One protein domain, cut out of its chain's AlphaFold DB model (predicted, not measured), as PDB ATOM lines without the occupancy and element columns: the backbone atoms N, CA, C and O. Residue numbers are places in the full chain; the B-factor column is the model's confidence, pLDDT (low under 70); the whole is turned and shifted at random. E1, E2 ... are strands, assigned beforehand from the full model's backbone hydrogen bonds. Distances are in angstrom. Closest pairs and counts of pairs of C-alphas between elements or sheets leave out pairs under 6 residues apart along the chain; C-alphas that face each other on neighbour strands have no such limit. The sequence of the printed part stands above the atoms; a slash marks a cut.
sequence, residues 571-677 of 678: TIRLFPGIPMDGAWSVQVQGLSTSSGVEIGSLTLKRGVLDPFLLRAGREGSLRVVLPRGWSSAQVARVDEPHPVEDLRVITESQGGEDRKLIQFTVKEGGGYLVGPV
ATOM      1  N   THR A 571      -8.314  33.570   5.241       91.50
ATOM      2  CA  THR A 571      -8.089  32.788   6.456       91.50
ATOM      3  C   THR A 571      -6.604  32.519   6.632       91.50
ATOM      4  O   THR A 571      -5.991  31.786   5.860       91.50
ATOM      5  N   ILE A 572      -6.030  33.083   7.690       94.69
ATOM      6  CA  ILE A 572      -4.619  32.938   8.034       94.69
ATOM      7  C   ILE A 572      -4.385  31.613   8.761       94.69
ATOM      8  O   ILE A 572      -5.074  31.265   9.722       94.69
ATOM      9  N   ARG A 573      -3.356  30.890   8.327       94.38
ATOM     10  CA  ARG A 573      -2.847  29.652   8.915       94.38
ATOM     11  C   ARG A 573      -1.402  29.872   9.342       94.38
ATOM     12  O   ARG A 573      -0.545  30.213   8.528       94.38
ATOM     13  N   LEU A 574      -1.146  29.657  10.626       95.31
ATOM     14  CA  LEU A 574       0.161  29.844  11.251       95.31
ATOM     15  C   LEU A 574       0.883  28.496  11.312       95.31
ATOM     16  O   LEU A 574       0.296  27.507  11.750       95.31
ATOM     17  N   PHE A 575       2.135  28.460  10.861       94.69
ATOM     18  CA  PHE A 575       2.978  27.263  10.795       94.69
ATOM     19  C   PHE A 575       2.312  26.030  10.152       94.69
ATOM     20  O   PHE A 575       2.422  24.925  10.687       94.69
ATOM     21  N   PRO A 576       1.622  26.163   9.002       92.19
ATOM     22  CA  PRO A 576       0.895  25.045   8.398       92.19
ATOM     23  C   PRO A 576       1.807  23.883   7.972       92.19
ATOM     24  O   PRO A 576       1.326  22.759   7.849       92.19
ATOM     25  N   GLY A 577       3.097  24.147   7.737       91.19
ATOM     26  CA  GLY A 577       4.081  23.156   7.306       91.19
ATOM     27  C   GLY A 577       5.080  22.726   8.379       91.19
ATOM     28  O   GLY A 577       5.912  21.870   8.084       91.19
ATOM     29  N   ILE A 578       5.034  23.292   9.591       93.94
ATOM     30  CA  ILE A 578       5.970  22.943  10.672       93.94
ATOM     31  C   ILE A 578       5.336  21.890  11.596       93.94
ATOM     32  O   ILE A 578       4.234  22.111  12.106       93.94
ATOM     33  N   PRO A 579       6.007  20.750  11.844       92.50
ATOM     34  CA  PRO A 579       5.535  19.750  12.794       92.50
ATOM     35  C   PRO A 579       5.397  20.302  14.218       92.50
ATOM     36  O   PRO A 579       6.278  20.983  14.739       92.50
ATOM     37  N   MET A 580       4.303  19.931  14.886       92.50
ATOM     38  CA  MET A 580       4.020  20.290  16.284       92.50
ATOM     39  C   MET A 580       4.485  19.197  17.267       92.50
ATOM     40  O   MET A 580       3.887  18.993  18.318       92.50
ATOM     41  N   ASP A 581       5.524  18.442  16.907       93.50
ATOM     42  CA  ASP A 581       5.993  17.229  17.600       93.50
ATOM     43  C   ASP A 581       6.925  17.492  18.799       93.50
ATOM     44  O   ASP A 581       7.404  16.556  19.439       93.50
ATOM     45  N   GLY A 582       7.193  18.759  19.114       94.25
ATOM     46  CA  GLY A 582       8.110  19.152  20.183       94.25
ATOM     47  C   GLY A 582       9.535  19.459  19.723       94.25
ATOM     48  O   GLY A 582      10.266  20.131  20.454       94.25
ATOM     49  N   ALA A 583       9.934  19.031  18.521       96.62
ATOM     50  CA  ALA A 583      11.292  19.231  18.020       96.62
ATOM     51  C   ALA A 583      11.543  20.667  17.530       96.62
ATOM     52  O   ALA A 583      12.694  21.111  17.491       96.62
ATOM     53  N   TRP A 584      10.477  21.395  17.193       96.94
ATOM     54  CA  TRP A 584      10.531  22.709  16.557       96.94
ATOM     55  C   TRP A 584      10.320  23.851  17.548       96.94
ATOM     56  O   TRP A 584       9.321  23.890  18.268       96.94
ATOM     57  N   SER A 585      11.242  24.812  17.531       97.62
ATOM     58  CA  SER A 585      11.026  26.152  18.071       97.62
ATOM     59  C   SER A 585      11.363  27.188  17.004       97.62
ATOM     60  O   SER A 585      12.497  27.225  16.522       97.62
ATOM     61  N   VAL A 586      10.378  27.999  16.634       97.50
ATOM     62  CA  VAL A 586      10.472  28.975  15.548       97.50
ATOM     63  C   VAL A 586       9.929  30.305  16.044       97.50
ATOM     64  O   VAL A 586       8.796  30.369  16.513       97.50
ATOM     65  N   GLN A 587      10.717  31.364  15.924       97.62
ATOM     66  CA  GLN A 587      10.262  32.727  16.152       97.62
ATOM     67  C   GLN A 587      10.188  33.454  14.815       97.62
ATOM     68  O   GLN A 587      11.114  33.404  14.010       97.62
ATOM     69  N   VAL A 588       9.065  34.119  14.581       96.69
ATOM     70  CA  VAL A 588       8.754  34.837  13.353       96.69
ATOM     71  C   VAL A 588       8.314  36.252  13.706       96.69
ATOM     72  O   VAL A 588       7.502  36.454  14.611       96.69
ATOM     73  N   GLN A 589       8.833  37.234  12.979       95.94
ATOM     74  CA  GLN A 589       8.441  38.633  13.101       95.94
ATOM     75  C   GLN A 589       8.443  39.301  11.729       95.94
ATOM     76  O   GLN A 589       9.350  39.075  10.931       95.94
ATOM     77  N   GLY A 590       7.439  40.144  11.493       93.50
ATOM     78  CA  GLY A 590       7.303  40.968  10.301       93.50
ATOM     79  C   GLY A 590       7.190  40.141   9.024       93.50
ATOM     80  O   GLY A 590       7.870  40.402   8.038       93.50
ATOM     81  N   LEU A 591       6.367  39.093   9.052       93.81
ATOM     82  CA  LEU A 591       5.822  38.508   7.824       93.81
ATOM     83  C   LEU A 591       4.491  39.176   7.518       93.81
ATOM     84  O   LEU A 591       3.757  39.494   8.445       93.81
ATOM     85  N   SER A 592       4.152  39.329   6.247       90.75
ATOM     86  CA  SER A 592       2.875  39.896   5.817       90.75
ATOM     87  C   SER A 592       2.044  38.841   5.102       90.75
ATOM     88  O   SER A 592       2.581  37.946   4.449       90.75
ATOM     89  N   THR A 593       0.725  38.936   5.219       88.19
ATOM     90  CA  THR A 593      -0.222  38.110   4.466       88.19
ATOM     91  C   THR A 593      -0.637  38.781   3.157       88.19
ATOM     92  O   THR A 593      -0.341  39.951   2.901       88.19
ATOM     93  N   SER A 594      -1.357  38.045   2.311       78.12
ATOM     94  CA  SER A 594      -1.931  38.578   1.073       78.12
ATOM     95  C   SER A 594      -3.115  39.528   1.286       78.12
ATOM     96  O   SER A 594      -3.512  40.182   0.324       78.12
ATOM     97  N   SER A 595      -3.663  39.581   2.507       79.62
ATOM     98  CA  SER A 595      -4.666  40.539   3.003       79.62
ATOM     99  C   SER A 595      -4.080  41.772   3.702       79.62
ATOM    100  O   SER A 595      -4.836  42.617   4.186       79.62
ATOM    101  N   GLY A 596      -2.749  41.900   3.756       85.12
ATOM    102  CA  GLY A 596      -2.086  43.042   4.385       85.12
ATOM    103  C   GLY A 596      -2.091  42.971   5.912       85.12
ATOM    104  O   GLY A 596      -2.111  44.004   6.578       85.12
ATOM    105  N   VAL A 597      -2.110  41.766   6.485       91.75
ATOM    106  CA  VAL A 597      -1.921  41.557   7.924       91.75
ATOM    107  C   VAL A 597      -0.455  41.244   8.187       91.75
ATOM    108  O   VAL A 597       0.074  40.255   7.685       91.75
ATOM    109  N   GLU A 598       0.200  42.071   8.992       94.19
ATOM    110  CA  GLU A 598       1.572  41.856   9.444       94.19
ATOM    111  C   GLU A 598       1.573  41.005  10.727       94.19
ATOM    112  O   GLU A 598       0.867  41.278  11.701       94.19
ATOM    113  N   ILE A 599       2.407  39.973  10.754       96.12
ATOM    114  CA  ILE A 599       2.711  39.148  11.918       96.12
ATOM    115  C   ILE A 599       3.749  39.886  12.767       96.12
ATOM    116  O   ILE A 599       4.953  39.745  12.563       96.12
ATOM    117  N   GLY A 600       3.298  40.682  13.734       94.62
ATOM    118  CA  GLY A 600       4.184  41.477  14.589       94.62
ATOM    119  C   GLY A 600       5.081  40.630  15.500       94.62
ATOM    120  O   GLY A 600       6.211  41.020  15.782       94.62
ATOM    121  N   SER A 601       4.594  39.481  15.967       95.94
ATOM    122  CA  SER A 601       5.382  38.478  16.695       95.94
ATOM    123  C   SER A 601       4.623  37.160  16.716       95.94
ATOM    124  O   SER A 601       3.442  37.143  17.058       95.94
ATOM    125  N   LEU A 602       5.290  36.064  16.376       96.81
ATOM    126  CA  LEU A 602       4.729  34.721  16.367       96.81
ATOM    127  C   LEU A 602       5.802  33.742  16.834       96.81
ATOM    128  O   LEU A 602       6.856  33.633  16.216       96.81
ATOM    129  N   THR A 603       5.539  33.028  17.926       97.12
ATOM    130  CA  THR A 603       6.506  32.087  18.501       97.12
ATOM    131  C   THR A 603       5.887  30.705  18.629       97.12
ATOM    132  O   THR A 603       4.851  30.522  19.264       97.12
ATOM    133  N   LEU A 604       6.549  29.722  18.030       96.69
ATOM    134  CA  LEU A 604       6.361  28.309  18.296       96.69
ATOM    135  C   LEU A 604       7.487  27.862  19.221       96.69
ATOM    136  O   LEU A 604       8.656  27.985  18.867       96.69
ATOM    137  N   LYS A 605       7.168  27.327  20.394       96.25
ATOM    138  CA  LYS A 605       8.153  26.846  21.360       96.25
ATOM    139  C   LYS A 605       7.923  25.372  21.627       96.25
ATOM    140  O   LYS A 605       6.953  25.001  22.282       96.25
ATOM    141  N   ARG A 606       8.832  24.523  21.137       95.06
ATOM    142  CA  ARG A 606       8.727  23.057  21.245       95.06
ATOM    143  C   ARG A 606       7.343  22.557  20.810       95.06
ATOM    144  O   ARG A 606       6.653  21.884  21.569       95.06
ATOM    145  N   GLY A 607       6.922  22.936  19.605       92.19
ATOM    146  CA  GLY A 607       5.636  22.532  19.026       92.19
ATOM    147  C   GLY A 607       4.388  23.165  19.658       92.19
ATOM    148  O   GLY A 607       3.281  22.849  19.231       92.19
ATOM    149  N   VAL A 608       4.531  24.061  20.641       93.19
ATOM    150  CA  VAL A 608       3.410  24.787  21.257       93.19
ATOM    151  C   VAL A 608       3.418  26.233  20.785       93.19
ATOM    152  O   VAL A 608       4.444  26.904  20.878       93.19
ATOM    153  N   LEU A 609       2.288  26.712  20.258       94.94
ATOM    154  CA  LEU A 609       2.162  28.104  19.838       94.94
ATOM    155  C   LEU A 609       1.903  29.011  21.051       94.94
ATOM    156  O   LEU A 609       0.936  28.791  21.782       94.94
ATOM    157  N   ASP A 610       2.749  30.024  21.226       94.88
ATOM    158  CA  ASP A 610       2.571  31.095  22.211       94.88
ATOM    159  C   ASP A 610       1.554  32.143  21.706       94.88
ATOM    160  O   ASP A 610       1.255  32.194  20.506       94.88
ATOM    161  N   PRO A 611       1.013  33.013  22.584       95.69
ATOM    162  CA  PRO A 611       0.260  34.181  22.141       95.69
ATOM    163  C   PRO A 611       1.044  34.993  21.105       95.69
ATOM    164  O   PRO A 611       2.259  35.166  21.220       95.69
ATOM    165  N   PHE A 612       0.346  35.509  20.102       96.75
ATOM    166  CA  PHE A 612       0.956  36.165  18.953       96.75
ATOM    167  C   PHE A 612       0.289  37.502  18.645       96.75
ATOM    168  O   PHE A 612      -0.855  37.760  19.019       96.75
ATOM    169  N   LEU A 613       1.036  38.370  17.971       97.38
ATOM    170  CA  LEU A 613       0.626  39.720  17.617       97.38
ATOM    171  C   LEU A 613       0.364  39.805  16.116       97.38
ATOM    172  O   LEU A 613       1.253  39.529  15.313       97.38
ATOM    173  N   LEU A 614      -0.829  40.264  15.756       97.12
ATOM    174  CA  LEU A 614      -1.194  40.648  14.398       97.12
ATOM    175  C   LEU A 614      -1.309  42.169  14.310       97.12
ATOM    176  O   LEU A 614      -1.736  42.818  15.262       97.12
ATOM    177  N   ARG A 615      -0.965  42.747  13.166       96.00
ATOM    178  CA  ARG A 615      -1.221  44.150  12.842       96.00
ATOM    179  C   ARG A 615      -1.984  44.208  11.539       96.00
ATOM    180  O   ARG A 615      -1.519  43.704  10.523       96.00
ATOM    181  N   ALA A 616      -3.171  44.789  11.577       94.25
ATOM    182  CA  ALA A 616      -3.989  44.903  10.388       94.25
ATOM    183  C   ALA A 616      -3.565  46.140   9.598       94.25
ATOM    184  O   ALA A 616      -3.657  47.257  10.097       94.25
ATOM    185  N   GLY A 617      -3.136  45.965   8.352       88.94
ATOM    186  CA  GLY A 617      -2.892  47.086   7.446       88.94
ATOM    187  C   GLY A 617      -4.177  47.762   6.969       88.94
ATOM    188  O   GLY A 617      -4.093  48.770   6.281       88.94
ATOM    189  N   ARG A 618      -5.360  47.201   7.278       86.25
ATOM    190  CA  ARG A 618      -6.675  47.654   6.797       86.25
ATOM    191  C   ARG A 618      -7.793  47.302   7.765       86.25
ATOM    192  O   ARG A 618      -7.679  46.348   8.531       86.25
ATOM    193  N   GLU A 619      -8.894  48.036   7.669       92.56
ATOM    194  CA  GLU A 619     -10.150  47.662   8.315       92.56
ATOM    195  C   GLU A 619     -10.833  46.510   7.560       92.56
ATOM    196  O   GLU A 619     -10.835  46.469   6.327       92.56
ATOM    197  N   GLY A 620     -11.405  45.552   8.291       92.56
ATOM    198  CA  GLY A 620     -12.082  44.403   7.691       92.56
ATOM    199  C   GLY A 620     -12.349  43.266   8.669       92.56
ATOM    200  O   GLY A 620     -12.148  43.400   9.872       92.56
ATOM    201  N   SER A 621     -12.806  42.124   8.152       94.88
ATOM    202  CA  SER A 621     -12.964  40.905   8.946       94.88
ATOM    203  C   SER A 621     -11.748  40.006   8.768       94.88
ATOM    204  O   SER A 621     -11.403  39.645   7.645       94.88
ATOM    205  N   LEU A 622     -11.118  39.637   9.877       95.25
ATOM    206  CA  LEU A 622      -9.948  38.779   9.901       95.25
ATOM    207  C   LEU A 622     -10.328  37.373  10.348       95.25
ATOM    208  O   LEU A 622     -11.036  37.215  11.343       95.25
ATOM    209  N   ARG A 623      -9.837  36.353   9.635       96.44
ATOM    210  CA  ARG A 623     -10.033  34.942   9.980       96.44
ATOM    211  C   ARG A 623      -8.688  34.281  10.256       96.44
ATOM    212  O   ARG A 623      -7.765  34.411   9.459       96.44
ATOM    213  N   VAL A 624      -8.571  33.554  11.364       96.56
ATOM    214  CA  VAL A 624      -7.327  32.866  11.753       96.56
ATOM    215  C   VAL A 624      -7.646  31.458  12.236       96.56
ATOM    216  O   VAL A 624      -8.483  31.283  13.121       96.56
ATOM    217  N   VAL A 625      -6.983  30.446  11.679       95.44
ATOM    218  CA  VAL A 625      -7.115  29.060  12.145       95.44
ATOM    219  C   VAL A 625      -6.491  28.924  13.527       95.44
ATOM    220  O   VAL A 625      -5.348  29.327  13.748       95.44
ATOM    221  N   LEU A 626      -7.239  28.330  14.456       90.62
ATOM    222  CA  LEU A 626      -6.740  28.060  15.794       90.62
ATOM    223  C   LEU A 626      -5.707  26.923  15.765       90.62
ATOM    224  O   LEU A 626      -5.926  25.909  15.094       90.62
ATOM    225  N   PRO A 627      -4.604  27.047  16.520       85.69
ATOM    226  CA  PRO A 627      -3.632  25.972  16.670       85.69
ATOM    227  C   PRO A 627      -4.278  24.694  17.203       85.69
ATOM    228  O   PRO A 627      -5.203  24.734  18.021       85.69
ATOM    229  N   ARG A 628      -3.746  23.537  16.795       81.00
ATOM    230  CA  ARG A 628      -4.152  22.251  17.380       81.00
ATOM    231  C   ARG A 628      -3.942  22.303  18.900       81.00
ATOM    232  O   ARG A 628      -2.866  22.649  19.371       81.00
ATOM    233  N   GLY A 629      -4.987  21.967  19.655       81.56
ATOM    234  CA  GLY A 629      -4.995  22.021  21.121       81.56
ATOM    235  C   GLY A 629      -5.661  23.266  21.711       81.56
ATOM    236  O   GLY A 629      -6.073  23.227  22.868       81.56
ATOM    237  N   TRP A 630      -5.860  24.334  20.932       86.94
ATOM    238  CA  TRP A 630      -6.663  25.469  21.384       86.94
ATOM    239  C   TRP A 630      -8.147  25.157  21.169       86.94
ATOM    240  O   TRP A 630      -8.621  24.984  20.046       86.94
ATOM    241  N   SER A 631      -8.904  25.058  22.262       83.69
ATOM    242  CA  SER A 631     -10.358  24.864  22.206       83.69
ATOM    243  C   SER A 631     -11.115  26.168  21.927       83.69
ATOM    244  O   SER A 631     -12.218  26.103  21.372       83.69
ATOM    245  N   SER A 632     -10.502  27.301  22.280       88.12
ATOM    246  CA  SER A 632     -10.963  28.687  22.144       88.12
ATOM    247  C   SER A 632      -9.762  29.644  22.170       88.12
ATOM    248  O   SER A 632      -8.674  29.253  22.597       88.12
ATOM    249  N   ALA A 633      -9.963  30.902  21.776       92.69
ATOM    250  CA  ALA A 633      -8.968  31.969  21.897       92.69
ATOM    251  C   ALA A 633      -9.618  33.263  22.403       92.69
ATOM    252  O   ALA A 633     -10.830  33.439  22.272       92.69
ATOM    253  N   GLN A 634      -8.806  34.157  22.959       94.88
ATOM    254  CA  GLN A 634      -9.158  35.552  23.209       94.88
ATOM    255  C   GLN A 634      -8.348  36.453  22.280       94.88
ATOM    256  O   GLN A 634      -7.200  36.152  21.944       94.88
ATOM    257  N   VAL A 635      -8.961  37.565  21.888       95.88
ATOM    258  CA  VAL A 635      -8.326  38.610  21.088       95.88
ATOM    259  C   VAL A 635      -8.488  39.928  21.826       95.88
ATOM    260  O   VAL A 635      -9.603  40.259  22.221       95.88
ATOM    261  N   ALA A 636      -7.399  40.669  22.007       96.31
ATOM    262  CA  ALA A 636      -7.405  42.001  22.607       96.31
ATOM    263  C   ALA A 636      -6.660  42.996  21.711       96.31
ATOM    264  O   ALA A 636      -5.660  42.637  21.081       96.31
ATOM    265  N   ARG A 637      -7.121  44.251  21.663       95.88
ATOM    266  CA  ARG A 637      -6.358  45.327  21.012       95.88
ATOM    267  C   ARG A 637      -5.143  45.676  21.874       95.88
ATOM    268  O   ARG A 637      -5.211  45.648  23.097       95.88
ATOM    269  N   VAL A 638      -4.004  45.972  21.256       94.94
ATOM    270  CA  VAL A 638      -2.765  46.281  21.996       94.94
ATOM    271  C   VAL A 638      -2.788  47.691  22.585       94.94
ATOM    272  O   VAL A 638      -2.278  47.923  23.676       94.94
ATOM    273  N   ASP A 639      -3.371  48.632  21.854       91.31
ATOM    274  CA  ASP A 639      -3.546  50.033  22.238       91.31
ATOM    275  C   ASP A 639      -4.709  50.236  23.222       91.31
ATOM    276  O   ASP A 639      -4.646  51.109  24.084       91.31
ATOM    277  N   GLU A 640      -5.736  49.392  23.138       90.88
ATOM    278  CA  GLU A 640      -6.843  49.313  24.092       90.88
ATOM    279  C   GLU A 640      -7.008  47.849  24.524       90.88
ATOM    280  O   GLU A 640      -7.644  47.090  23.789       90.88
ATOM    281  N   PRO A 641      -6.462  47.433  25.687       85.12
ATOM    282  CA  PRO A 641      -6.421  46.037  26.140       85.12
ATOM    283  C   PRO A 641      -7.787  45.533  26.631       85.12
ATOM    284  O   PRO A 641      -7.920  44.939  27.700       85.12
ATOM    285  N   HIS A 642      -8.823  45.791  25.845       88.62
ATOM    286  CA  HIS A 642     -10.149  45.238  25.988       88.62
ATOM    287  C   HIS A 642     -10.322  44.084  24.995       88.62
ATOM    288  O   HIS A 642      -9.815  44.158  23.866       88.62
ATOM    289  N   PRO A 643     -11.017  43.008  25.400       93.19
ATOM    290  CA  PRO A 643     -11.386  41.942  24.485       93.19
ATOM    291  C   PRO A 643     -12.163  42.491  23.288       93.19
ATOM    292  O   PRO A 643     -13.022  43.359  23.438       93.19
ATOM    293  N   VAL A 644     -11.877  41.965  22.102       94.56
ATOM    294  CA  VAL A 644     -12.625  42.278  20.886       94.56
ATOM    295  C   VAL A 644     -14.031  41.679  21.008       94.56
ATOM    296  O   VAL A 644     -14.190  40.461  21.090       94.56
ATOM    297  N   GLU A 645     -15.047  42.544  21.064       94.25
ATOM    298  CA  GLU A 645     -16.429  42.166  21.400       94.25
ATOM    299  C   GLU A 645     -17.104  41.284  20.341       94.25
ATOM    300  O   GLU A 645     -17.985  40.489  20.666       94.25
ATOM    301  N   ASP A 646     -16.699  41.396  19.075       95.50
ATOM    302  CA  ASP A 646     -17.305  40.684  17.948       95.50
ATOM    303  C   ASP A 646     -16.580  39.378  17.576       95.50
ATOM    304  O   ASP A 646     -16.843  38.802  16.517       95.50
ATOM    305  N   LEU A 647     -15.701  38.879  18.452       96.12
ATOM    306  CA  LEU A 647     -14.976  37.626  18.261       96.12
ATOM    307  C   LEU A 647     -15.927  36.420  18.166       96.12
ATOM    308  O   LEU A 647     -16.690  36.119  19.084       96.12
ATOM    309  N   ARG A 648     -15.823  35.666  17.070       96.38
ATOM    310  CA  ARG A 648     -16.576  34.429  16.817       96.38
ATOM    311  C   ARG A 648     -15.629  33.255  16.640       96.38
ATOM    312  O   ARG A 648     -14.644  33.364  15.921       96.38
ATOM    313  N   VAL A 649     -15.965  32.113  17.236       94.69
ATOM    314  CA  VAL A 649     -15.310  30.830  16.943       94.69
ATOM    315  C   VAL A 649     -16.184  30.069  15.955       94.69
ATOM    316  O   VAL A 649     -17.353  29.806  16.231       94.69
ATOM    317  N   ILE A 650     -15.620  29.719  14.807       95.06
ATOM    318  CA  ILE A 650     -16.294  29.002  13.725       95.06
ATOM    319  C   ILE A 650     -15.637  27.629  13.598       95.06
ATOM    320  O   ILE A 650     -14.422  27.499  13.738       95.06
ATOM    321  N   THR A 651     -16.447  26.598  13.371       93.88
ATOM    322  CA  THR A 651     -15.954  25.260  13.027       93.88
ATOM    323  C   THR A 651     -16.269  25.011  11.562       93.88
ATOM    324  O   THR A 651     -17.430  25.085  11.169       93.88
ATOM    325  N   GLU A 652     -15.243  24.745  10.761       92.56
ATOM    326  CA  GLU A 652     -15.375  24.412   9.345       92.56
ATOM    327  C   GLU A 652     -14.826  23.012   9.090       92.56
ATOM    328  O   GLU A 652     -13.690  22.708   9.454       92.56
ATOM    329  N   SER A 653     -15.623  22.167   8.443       87.94
ATOM    330  CA  SER A 653     -15.190  20.845   7.998       87.94
ATOM    331  C   SER A 653     -14.561  20.970   6.610       87.94
ATOM    332  O   SER A 653     -15.260  21.219   5.628       87.94
ATOM    333  N   GLN A 654     -13.245  20.783   6.503       81.31
ATOM    334  CA  GLN A 654     -12.531  20.800   5.220       81.31
ATOM    335  C   GLN A 654     -11.808  19.464   5.036       81.31
ATOM    336  O   GLN A 654     -10.924  19.114   5.815       81.31
ATOM    337  N   GLY A 655     -12.199  18.691   4.018       81.69
ATOM    338  CA  GLY A 655     -11.577  17.390   3.733       81.69
ATOM    339  C   GLY A 655     -11.773  16.334   4.830       81.69
ATOM    340  O   GLY A 655     -10.941  15.448   4.972       81.69
ATOM    341  N   GLY A 656     -12.849  16.435   5.621       86.50
ATOM    342  CA  GLY A 656     -13.141  15.506   6.718       86.50
ATOM    343  C   GLY A 656     -12.434  15.818   8.042       86.50
ATOM    344  O   GLY A 656     -12.665  15.106   9.015       86.50
ATOM    345  N   GLU A 657     -11.619  16.875   8.111       87.00
ATOM    346  CA  GLU A 657     -11.116  17.417   9.376       87.00
ATOM    347  C   GLU A 657     -11.909  18.667   9.775       87.00
ATOM    348  O   GLU A 657     -12.004  19.629   9.006       87.00
ATOM    349  N   ASP A 658     -12.439  18.671  11.000       89.12
ATOM    350  CA  ASP A 658     -13.033  19.860  11.605       89.12
ATOM    351  C   ASP A 658     -11.926  20.798  12.086       89.12
ATOM    352  O   ASP A 658     -11.136  20.478  12.981       89.12
ATOM    353  N   ARG A 659     -11.877  21.990  11.496       91.19
ATOM    354  CA  ARG A 659     -10.953  23.056  11.874       91.19
ATOM    355  C   ARG A 659     -11.710  24.122  12.640       91.19
ATOM    356  O   ARG A 659     -12.752  24.599  12.200       91.19
ATOM    357  N   LYS A 660     -11.158  24.527  13.781       94.19
ATOM    358  CA  LYS A 660     -11.629  25.708  14.499       94.19
ATOM    359  C   LYS A 660     -10.869  26.926  14.007       94.19
ATOM    360  O   LYS A 660      -9.644  26.894  13.914       94.19
ATOM    361  N   LEU A 661     -11.584  28.001  13.741       95.69
ATOM    362  CA  LEU A 661     -11.010  29.296  13.415       95.69
ATOM    363  C   LEU A 661     -11.704  30.386  14.220       95.69
ATOM    364  O   LEU A 661     -12.844  30.224  14.653       95.69
ATOM    365  N   ILE A 662     -11.003  31.490  14.422       96.50
ATOM    366  CA  ILE A 662     -11.580  32.715  14.955       96.50
ATOM    367  C   ILE A 662     -11.834  33.705  13.832       96.50
ATOM    368  O   ILE A 662     -11.060  33.778  12.880       96.50
ATOM    369  N   GLN A 663     -12.910  34.467  13.971       97.12
ATOM    370  CA  GLN A 663     -13.251  35.585  13.108       97.12
ATOM    371  C   GLN A 663     -13.568  36.810  13.964       97.12
ATOM    372  O   GLN A 663     -14.331  36.696  14.920       97.12
ATOM    373  N   PHE A 664     -12.996  37.963  13.632       97.25
ATOM    374  CA  PHE A 664     -13.246  39.231  14.328       97.25
ATOM    375  C   PHE A 664     -12.995  40.425  13.402       97.25
ATOM    376  O   PHE A 664     -12.350  40.276  12.361       97.25
ATOM    377  N   THR A 665     -13.515  41.599  13.753       96.25
ATOM    378  CA  THR A 665     -13.277  42.828  12.987       96.25
ATOM    379  C   THR A 665     -11.978  43.493  13.431       96.25
ATOM    380  O   THR A 665     -11.693  43.641  14.621       96.25
ATOM    381  N   VAL A 666     -11.183  43.916  12.454       96.25
ATOM    382  CA  VAL A 666      -9.952  44.677  12.644       96.25
ATOM    383  C   VAL A 666     -10.106  46.088  12.094       96.25
ATOM    384  O   VAL A 666     -10.880  46.306  11.170       96.25
ATOM    385  N   LYS A 667      -9.363  47.036  12.658       95.19
ATOM    386  CA  LYS A 667      -9.218  48.420  12.209       95.19
ATOM    387  C   LYS A 667      -7.848  48.587  11.568       95.19
ATOM    388  O   LYS A 667      -6.877  47.977  12.018       95.19
ATOM    389  N   GLU A 668      -7.766  49.454  10.568       93.19
ATOM    390  CA  GLU A 668      -6.505  49.822   9.927       93.19
ATOM    391  C   GLU A 668      -5.481  50.353  10.944       93.19
ATOM    392  O   GLU A 668      -5.802  51.167  11.811       93.19
ATOM    393  N   GLY A 669      -4.252  49.841  10.869       92.38
ATOM    394  CA  GLY A 669      -3.158  50.134  11.796       92.38
ATOM    395  C   GLY A 669      -3.293  49.487  13.181       92.38
ATOM    396  O   GLY A 669      -2.377  49.601  13.997       92.38
ATOM    397  N   GLY A 670      -4.407  48.805  13.470       95.75
ATOM    398  CA  GLY A 670      -4.673  48.194  14.769       95.75
ATOM    399  C   GLY A 670      -3.765  46.996  15.055       95.75
ATOM    400  O   GLY A 670      -3.562  46.136  14.196       95.75
ATOM    401  N   GLY A 671      -3.240  46.920  16.281       96.88
ATOM    402  CA  GLY A 671      -2.516  45.754  16.794       96.88
ATOM    403  C   GLY A 671      -3.432  44.841  17.609       96.88
ATOM    404  O   GLY A 671      -4.157  45.323  18.477       96.88
ATOM    405  N   TYR A 672      -3.363  43.534  17.372       97.25
ATOM    406  CA  TYR A 672      -4.231  42.516  17.965       97.25
ATOM    407  C   TYR A 672      -3.403  41.394  18.581       97.25
ATOM    408  O   TYR A 672      -2.714  40.659  17.874       97.25
ATOM    409  N   LEU A 673      -3.480  41.257  19.902       97.06
ATOM    410  CA  LEU A 673      -2.900  40.137  20.632       97.06
ATOM    411  C   LEU A 673      -3.897  38.978  20.636       97.06
ATOM    412  O   LEU A 673      -5.014  39.122  21.132       97.06
ATOM    413  N   VAL A 674      -3.484  37.835  20.099       96.62
ATOM    414  CA  VAL A 674      -4.279  36.608  20.027       96.62
ATOM    415  C   VAL A 674      -3.624  35.553  20.908       96.62
ATOM    416  O   VAL A 674      -2.438  35.267  20.764       96.62
ATOM    417  N   GLY A 675      -4.384  34.958  21.820       94.50
ATOM    418  CA  GLY A 675      -3.875  33.943  22.741       94.50
ATOM    419  C   GLY A 675      -4.944  32.936  23.159       94.50
ATOM    420  O   GLY A 675      -6.127  33.139  22.864       94.50
ATOM    421  N   PRO A 676      -4.561  31.858  23.866       88.50
ATOM    422  CA  PRO A 676      -5.531  31.031  24.570       88.50
ATOM    423  C   PRO A 676      -6.252  31.885  25.628       88.50
ATOM    424  O   PRO A 676      -5.798  32.973  25.973       88.50
ATOM    425  N   VAL A 677      -7.402  31.421  26.120       73.50
ATOM    426  CA  VAL A 677      -8.153  32.115  27.183       73.50
ATOM    427  C   VAL A 677      -7.226  32.332  28.389       73.50
ATOM    428  O   VAL A 677      -6.674  31.353  28.893       73.50
TER     429      VAL A 677
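What this domain is: This is residues 571 to 677 of the 678 residues of an uncharacterized protein of Candidatus Omnitrophica bacterium (UniProt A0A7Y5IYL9). Two strongly twisted sheets lie partly face to face as a sandwich, one of five strands and one of four, the strands of the one crossing those of the other at 36 degrees. The long hairpin of E7 and E8 forms one side of the smaller sheet, with E7 at its edge. The printed part has 107 residues, with no named helix and nine named strands, E1 to E9 in order along the chain; the class is all strand. The larger sheet, in the order E2 E3 E4 E9 E6, is antiparallel, and the smaller, in the order E1 E5 E8 E7, is mixed. The whole is compact, with a radius of gyration of the C-alphas of 13.4 A and spans of 35 by 29 by 27 A.

How they stand to each other: E1, residues 571 to 574, is an edge strand, parallel to E5, residues 620 to 625, with N 572 and O 623 2.8 A apart. E2, residues 586 to 589, and E3, residues 597 to 605, form a hairpin, with N 588 and O 602 2.8 A apart. E3 bends by 61 degrees at residue 600 and pairs in a staggered way, with E4, residues 612 to 616, over residues 597 to 601 and with E2 over 602 to 604. N 598 and O 615 are 2.8 A apart. E2 E3 E4 is a meander, each strand the antiparallel neighbour of the one before. E9, residues 671 to 675, is antiparallel to E4, with N 614 and O 672 2.9 A apart, and to E6, residues 634 to 637, with N 636 and O 673 3.0 A apart. E8, residues 657 to 666, is antiparallel to E5, with N 622 and O 664 2.8 A apart, and forms a hairpin with E7, residues 648 to 654, where N 650 and O 661 are 2.8 A apart. The parts of the two sheets that face each other are 11.6 A centre to centre, their best planes 21 degrees apart. E1 and E3 are near each other, with 5 pairs of C-alphas within 10 A; E2 and E7 are apart.

Where its parts are: E1 begins at C-alpha 571, at (-8.089, 32.788, 6.456). From first to last C-alpha E8 measures 27.5 A, E3 22.3 A, E7 18.3 A and E5 16.7 A. E9 ends at C-alpha 675, at (-3.875, 33.943, 22.741).

The domain as a whole: The C-alphas of Asp 639 and Gly 656, the two farthest apart, are 39.1 A from each other. The printed part has no cut. The link from E1 to E2, 11 residues, is long. The mean pLDDT of the printed part is 92.7, and no printed residue is under 70.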